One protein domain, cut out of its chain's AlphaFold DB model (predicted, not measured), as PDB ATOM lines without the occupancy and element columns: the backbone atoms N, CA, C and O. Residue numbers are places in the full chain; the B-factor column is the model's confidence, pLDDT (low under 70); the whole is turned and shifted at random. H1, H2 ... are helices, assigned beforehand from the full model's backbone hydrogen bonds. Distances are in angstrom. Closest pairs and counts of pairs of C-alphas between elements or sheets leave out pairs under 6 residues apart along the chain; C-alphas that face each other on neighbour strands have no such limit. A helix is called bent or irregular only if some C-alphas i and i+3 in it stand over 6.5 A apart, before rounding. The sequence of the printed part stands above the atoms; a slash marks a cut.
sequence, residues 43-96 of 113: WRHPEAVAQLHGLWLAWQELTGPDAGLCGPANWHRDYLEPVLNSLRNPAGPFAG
ATOM      1  N   TRP A  43      79.947  46.015 198.737       96.38
ATOM      2  CA  TRP A  43      78.591  45.882 199.293       96.38
ATOM      3  C   TRP A  43      77.585  46.886 198.711       96.38
ATOM      4  O   TRP A  43      76.379  46.675 198.788       96.38
ATOM      5  N   ARG A  44      78.060  47.967 198.077       95.69
ATOM      6  CA  ARG A  44      77.223  48.923 197.330       95.69
ATOM      7  C   ARG A  44      76.828  48.421 195.937       95.69
ATOM      8  O   ARG A  44      76.097  49.111 195.233       95.69
ATOM      9  N   HIS A  45      77.318  47.252 195.528       96.62
ATOM     10  CA  HIS A  45      76.945  46.568 194.296       96.62
ATOM     11  C   HIS A  45      76.113  45.323 194.659       96.62
ATOM     12  O   HIS A  45      76.692  44.308 195.048       96.62
ATOM     13  N   PRO A  46      74.771  45.355 194.533       94.88
ATOM     14  CA  PRO A  46      73.910  44.245 194.959       94.88
ATOM     15  C   PRO A  46      74.245  42.903 194.298       94.88
ATOM     16  O   PRO A  46      74.176  41.859 194.942       94.88
ATOM     17  N   GLU A  47      74.652  42.932 193.028       95.69
ATOM     18  CA  GLU A  47      75.113  41.744 192.308       95.69
ATOM     19  C   GLU A  47      76.394  41.162 192.925       95.69
ATOM     20  O   GLU A  47      76.502  39.948 193.088       95.69
ATOM     21  N   ALA A  48      77.334  42.016 193.348       97.62
ATOM     22  CA  ALA A  48      78.552  41.560 194.007       97.62
ATOM     23  C   ALA A  48      78.257  40.935 195.372       97.62
ATOM     24  O   ALA A  48      78.859  39.921 195.705       97.62
ATOM     25  N   VAL A  49      77.304  41.488 196.132       97.62
ATOM     26  CA  VAL A  49      76.835  40.874 197.386       97.62
ATOM     27  C   VAL A  49      76.302  39.468 197.121       97.62
ATOM     28  O   VAL A  49      76.705  38.534 197.804       97.62
ATOM     29  N   ALA A  50      75.445  39.298 196.110       96.69
ATOM     30  CA  ALA A  50      74.872  37.996 195.777       96.69
ATOM     31  C   ALA A  50      75.944  36.971 195.361       96.69
ATOM     32  O   ALA A  50      75.968  35.862 195.893       96.69
ATOM     33  N   GLN A  51      76.852  37.349 194.453       98.38
ATOM     34  CA  GLN A  51      77.913  36.457 193.976       98.38
ATOM     35  C   GLN A  51      78.915  36.097 195.085       98.38
ATOM     36  O   GLN A  51      79.261  34.927 195.239       98.38
ATOM     37  N   LEU A  52      79.366  37.076 195.879       98.62
ATOM     38  CA  LEU A  52      80.320  36.843 196.969       98.62
ATOM     39  C   LEU A  52      79.712  36.015 198.100       98.62
ATOM     40  O   LEU A  52      80.397  35.155 198.644       98.62
ATOM     41  N   HIS A  53      78.437  36.237 198.426       98.50
ATOM     42  CA  HIS A  53      77.734  35.431 199.418       98.50
ATOM     43  C   HIS A  53      77.633  33.967 198.971       98.50
ATOM     44  O   HIS A  53      78.030  33.076 199.714       98.50
ATOM     45  N   GLY A  54      77.199  33.709 197.731       98.38
ATOM     46  CA  GLY A  54      77.161  32.346 197.186       98.38
ATOM     47  C   GLY A  54      78.539  31.676 197.157       98.38
ATOM     48  O   GLY A  54      78.673  30.515 197.540       98.38
ATOM     49  N   LEU A  55      79.580  32.423 196.775       98.69
ATOM     50  CA  LEU A  55      80.960  31.935 196.790       98.69
ATOM     51  C   LEU A  55      81.428  31.544 198.200       98.69
ATOM     52  O   LEU A  55      82.113  30.532 198.359       98.69
ATOM     53  N   TRP A  56      81.080  32.350 199.205       98.56
ATOM     54  CA  TRP A  56      81.438  32.109 200.599       98.56
ATOM     55  C   TRP A  56      80.697  30.909 201.195       98.56
ATOM     56  O   TRP A  56      81.334  30.088 201.847       98.56
ATOM     57  N   LEU A  57      79.405  30.735 200.900       98.12
ATOM     58  CA  LEU A  57      78.661  29.535 201.303       98.12
ATOM     59  C   LEU A  57      79.283  28.264 200.703       98.12
ATOM     60  O   LEU A  57      79.545  27.300 201.416       98.12
ATOM     61  N   ALA A  58      79.614  28.284 199.407       98.56
ATOM     62  CA  ALA A  58      80.301  27.162 198.764       98.56
ATOM     63  C   ALA A  58      81.689  26.903 199.375       98.56
ATOM     64  O   ALA A  58      82.126  25.756 199.452       98.56
ATOM     65  N   TRP A  59      82.388  27.953 199.819       98.44
ATOM     66  CA  TRP A  59      83.667  27.819 200.517       98.44
ATOM     67  C   TRP A  59      83.490  27.108 201.862       98.44
ATOM     68  O   TRP A  59      84.243  26.183 202.154       98.44
ATOM     69  N   GLN A  60      82.489  27.495 202.656       97.69
ATOM     70  CA  GLN A  60      82.190  26.846 203.935       97.69
ATOM     71  C   GLN A  60      81.871  25.357 203.754       97.69
ATOM     72  O   GLN A  60      82.447  24.525 204.451       97.69
ATOM     73  N   GLU A  61      81.022  25.026 202.780       98.06
ATOM     74  CA  GLU A  61      80.628  23.651 202.449       98.06
ATOM     75  C   GLU A  61      81.838  22.799 202.021       98.06
ATOM     76  O   GLU A  61      82.071  21.706 202.532       98.06
ATOM     77  N   LEU A  62      82.633  23.303 201.072       98.38
ATOM     78  CA  LEU A  62      83.653  22.508 200.380       98.38
ATOM     79  C   LEU A  62      85.041  22.578 201.021       98.38
ATOM     80  O   LEU A  62      85.947  21.871 200.580       98.38
ATOM     81  N   THR A  63      85.238  23.428 202.027       96.69
ATOM     82  CA  THR A  63      86.520  23.556 202.741       96.69
ATOM     83  C   THR A  63      86.393  23.403 204.257       96.69
ATOM     84  O   THR A  63      87.386  23.542 204.972       96.69
ATOM     85  N   GLY A  64      85.190  23.095 204.748       94.88
ATOM     86  CA  GLY A  64      84.930  22.826 206.157       94.88
ATOM     87  C   GLY A  64      85.553  21.513 206.665       94.88
ATOM     88  O   GLY A  64      86.078  20.722 205.878       94.88
ATOM     89  N   PRO A  65      85.486  21.254 207.985       94.25
ATOM     90  CA  PRO A  65      86.100  20.080 208.622       94.25
ATOM     91  C   PRO A  65      85.649  18.730 208.051       94.25
ATOM     92  O   PRO A  65      86.437  17.789 208.015       94.25
ATOM     93  N   ASP A  66      84.402  18.660 207.586       95.19
ATOM     94  CA  ASP A  66      83.780  17.444 207.058       95.19
ATOM     95  C   ASP A  66      83.865  17.343 205.523       95.19
ATOM     96  O   ASP A  66      83.333  16.406 204.922       95.19
ATOM     97  N   ALA A  67      84.526  18.299 204.861       96.50
ATOM     98  CA  ALA A  67      84.655  18.295 203.412       96.50
ATOM     99  C   ALA A  67      85.553  17.144 202.930       96.50
ATOM    100  O   ALA A  67      86.584  16.816 203.521       96.50
ATOM    101  N   GLY A  68      85.191  16.545 201.791       97.25
ATOM    102  CA  GLY A  68      86.038  15.546 201.140       97.25
ATOM    103  C   GLY A  68      87.397  16.126 200.727       97.25
ATOM    104  O   GLY A  68      87.520  17.322 200.469       97.25
ATOM    105  N   LEU A  69      88.416  15.272 200.574       97.31
ATOM    106  CA  LEU A  69      89.796  15.696 200.264       97.31
ATOM    107  C   LEU A  69      89.912  16.576 199.004       97.31
ATOM    108  O   LEU A  69      90.788  17.433 198.922       97.31
ATOM    109  N   CYS A  70      89.024  16.383 198.025       98.19
ATOM    110  CA  CYS A  70      88.985  17.174 196.791       98.19
ATOM    111  C   CYS A  70      88.127  18.450 196.892       98.19
ATOM    112  O   CYS A  70      88.075  19.211 195.928       98.19
ATOM    113  N   GLY A  71      87.450  18.689 198.018       98.38
ATOM    114  CA  GLY A  71      86.536  19.814 198.231       98.38
ATOM    115  C   GLY A  71      87.164  21.169 197.893       98.38
ATOM    116  O   GLY A  71      86.631  21.863 197.024       98.38
ATOM    117  N   PRO A  72      88.349  21.511 198.434       97.88
ATOM    118  CA  PRO A  72      89.015  22.765 198.097       97.88
ATOM    119  C   PRO A  72      89.323  22.911 196.604       97.88
ATOM    120  O   PRO A  72      89.132  23.990 196.049       97.88
ATOM    121  N   ALA A  73      89.758  21.845 195.927       98.19
ATOM    122  CA  ALA A  73      90.030  21.893 194.489       98.19
ATOM    123  C   ALA A  73      88.745  22.116 193.672       98.19
ATOM    124  O   ALA A  73      88.730  22.935 192.753       98.19
ATOM    125  N   ASN A  74      87.653  21.447 194.051       98.31
ATOM    126  CA  ASN A  74      86.343  21.643 193.432       98.31
ATOM    127  C   ASN A  74      85.821  23.067 193.666       98.31
ATOM    128  O   ASN A  74      85.312  23.682 192.736       98.31
ATOM    129  N   TRP A  75      86.009  23.631 194.866       98.56
ATOM    130  CA  TRP A  75      85.614  25.011 195.161       98.56
ATOM    131  C   TRP A  75      86.295  26.027 194.231       98.56
ATOM    132  O   TRP A  75      85.632  26.919 193.697       98.56
ATOM    133  N   HIS A  76      87.603  25.866 193.990       98.44
ATOM    134  CA  HIS A  76      88.343  26.745 193.079       98.44
ATOM    135  C   HIS A  76      87.786  26.674 191.651       98.44
ATOM    136  O   HIS A  76      87.469  27.706 191.061       98.44
ATOM    137  N   ARG A  77      87.643  25.449 191.127       97.94
ATOM    138  CA  ARG A  77      87.209  25.191 189.748       97.94
ATOM    139  C   ARG A  77      85.771  25.640 189.496       97.94
ATOM    140  O   ARG A  77      85.496  26.297 188.499       97.94
ATOM    141  N   ASP A  78      84.856  25.262 190.383       98.44
ATOM    142  CA  ASP A  78      83.419  25.361 190.113       98.44
ATOM    143  C   ASP A  78      82.819  26.701 190.565       98.44
ATOM    144  O   ASP A  78      81.790  27.117 190.033       98.44
ATOM    145  N   TYR A  79      83.451  27.401 191.517       98.62
ATOM    146  CA  TYR A  79      82.858  28.587 192.149       98.62
ATOM    147  C   TYR A  79      83.777  29.808 192.136       98.62
ATOM    148  O   TYR A  79      83.349  30.888 191.718       98.62
ATOM    149  N   LEU A  80      85.037  29.666 192.563       98.69
ATOM    150  CA  LEU A  80      85.953  30.806 192.673       98.69
ATOM    151  C   LEU A  80      86.243  31.445 191.315       98.69
ATOM    152  O   LEU A  80      86.093  32.661 191.171       98.69
ATOM    153  N   GLU A  81      86.670  30.643 190.338       97.62
ATOM    154  CA  GLU A  81      87.051  31.141 189.018       97.62
ATOM    155  C   GLU A  81      85.892  31.876 188.320       97.62
ATOM    156  O   GLU A  81      86.091  33.031 187.933       97.62
ATOM    157  N   PRO A  82      84.667  31.313 188.211       98.31
ATOM    158  CA  PRO A  82      83.539  32.024 187.611       98.31
ATOM    159  C   PRO A  82      83.195  33.346 188.306       98.31
ATOM    160  O   PRO A  82      82.986  34.359 187.634       98.31
ATOM    161  N   VAL A  83      83.169  33.364 189.645       98.62
ATOM    162  CA  VAL A  83      82.815  34.570 190.412       98.62
ATOM    163  C   VAL A  83      83.889  35.647 190.264       98.62
ATOM    164  O   VAL A  83      83.559  36.801 189.989       98.62
ATOM    165  N   LEU A  84      85.178  35.306 190.377       98.12
ATOM    166  CA  LEU A  84      86.241  36.294 190.177       98.12
ATOM    167  C   LEU A  84      86.300  36.794 188.735       98.12
ATOM    168  O   LEU A  84      86.478  37.996 188.540       98.12
ATOM    169  N   ASN A  85      86.091  35.924 187.744       97.81
ATOM    170  CA  ASN A  85      86.024  36.330 186.341       97.81
ATOM    171  C   ASN A  85      84.871  37.303 186.084       97.81
ATOM    172  O   ASN A  85      85.047  38.252 185.328       97.81
ATOM    173  N   SER A  86      83.718  37.107 186.728       98.38
ATOM    174  CA  SER A  86      82.573  38.018 186.639       98.38
ATOM    175  C   SER A  86      82.856  39.362 187.319       98.38
ATOM    176  O   SER A  86      82.830  40.414 186.673       98.38
ATOM    177  N   LEU A  87      83.213  39.341 188.609       98.25
ATOM    178  CA  LEU A  87      83.451  40.545 189.411       98.25
ATOM    179  C   LEU A  87      84.580  41.414 188.853       98.25
ATOM    180  O   LEU A  87      84.472  42.643 188.845       98.25
ATOM    181  N   ARG A  88      85.653  40.770 188.385       97.19
ATOM    182  CA  ARG A  88      86.852  41.424 187.850       97.19
ATOM    183  C   ARG A  88      86.819  41.566 186.330       97.19
ATOM    184  O   ARG A  88      87.839  41.899 185.740       97.19
ATOM    185  N   ASN A  89      85.678  41.351 185.678       97.62
ATOM    186  CA  ASN A  89      85.540  41.683 184.265       97.62
ATOM    187  C   ASN A  89      85.575  43.220 184.097       97.62
ATOM    188  O   ASN A  89      84.867  43.923 184.827       97.62
ATOM    189  N   PRO A  90      86.325  43.786 183.131       96.50
ATOM    190  CA  PRO A  90      86.305  45.226 182.845       96.50
ATOM    191  C   PRO A  90      84.930  45.758 182.408       96.50
ATOM    192  O   PRO A  90      84.706  46.965 182.472       96.50
ATOM    193  N   ALA A  91      84.008  44.879 181.999       96.50
ATOM    194  CA  ALA A  91      82.600  45.168 181.722       96.50
ATOM    195  C   ALA A  91      81.641  44.685 182.835       96.50
ATOM    196  O   ALA A  91      80.430  44.822 182.704       96.50
ATOM    197  N   GLY A  92      82.170  44.129 183.928       96.19
ATOM    198  CA  GLY A  92      81.398  43.513 185.005       96.19
ATOM    199  C   GLY A  92      80.923  44.474 186.107       96.19
ATOM    200  O   GLY A  92      80.976  45.709 185.971       96.19
ATOM    201  N   PRO A  93      80.502  43.920 187.259       96.81
ATOM    202  CA  PRO A  93      79.928  44.676 188.373       96.81
ATOM    203  C   PRO A  93      80.843  45.783 188.906       96.81
ATOM    204  O   PRO A  93      80.370  46.862 189.270       96.81
ATOM    205  N   PHE A  94      82.162  45.569 188.888       97.94
ATOM    206  CA  PHE A  94      83.144  46.565 189.327       97.94
ATOM    207  C   PHE A  94      83.679  47.461 188.206       97.94
ATOM    208  O   PHE A  94      84.535  48.307 188.467       97.94
ATOM    209  N   ALA A  95      83.162  47.361 186.976       96.88
ATOM    210  CA  ALA A  95      83.618  48.189 185.861       96.88
ATOM    211  C   ALA A  95      83.568  49.695 186.189       96.88
ATOM    212  O   ALA A  95      82.530  50.242 186.577       96.88
ATOM    213  N   GLY A  96      84.699  50.377 186.022       95.25
ATOM    214  CA  GLY A  96      84.859  51.798 186.340       95.25
ATOM    215  C   GLY A  96      85.123  52.122 187.815       95.25
ATOM    216  O   GLY A  96      85.364  53.289 188.115       95.25
TER     217      GLY A  96
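This is residues 43 to 96 of the 113 residues of an uncharacterized protein of Micromonospora rifamycinica (UniProt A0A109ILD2). The model is a helical hairpin: the longest helix, H1, lies side by side with H2, which folds back along it, so that the two make one rod. The loop of residues 64 to 70 joins them at one end, and both ends of the printed part lie at the other, where residues 88 to 96 make a short curled tail beyond H2. The printed part has 54 residues with two named helices, H1 then H2, and no named strand; its class is all helix. It is only just loose, close to compact, with a radius of gyration of the C-alphas of 12.5 A, and spans 39 by 18 by 9 A.

H1 is residues 46 to 63, 25.4 A from first to last C-alpha, beginning at C-alpha 46 at (73.910, 44.245, 194.959). H2 is residues 71 to 87, 22.7 A long, from C-alpha 71 at (86.536, 19.814, 198.231) to C-alpha 87 at (83.451, 40.545, 189.411). H2 has a kink of 33 degrees near residue 81, and it is irregular, but only just: C-alphas 78 and 81 are 6.9 A apart.

H1 and H2 touch, with 17 pairs of C-alphas within 8 A. Their closest C-alphas, those of Leu 62 and Gly 71, are 4.5 A apart. The helices run opposite ways at a shallow tilt of 10 degrees, and their centres are 9.9 A apart. They form a helical hairpin. In H1 every O i to N i+4 pair is within hydrogen-bond range; in H2, 11 of 13 are.

The two C-alphas farthest apart, those of Asp 66 and Gly 96, are 40.1 A apart. The C-alphas of Trp 43 and Gly 96, the first and last printed, are 15.6 A apart. The link from H1 to H2, 7 residues, is short but not tight. The printed part has no cut. Its mean pLDDT is 97.5, and no printed residue is under 70.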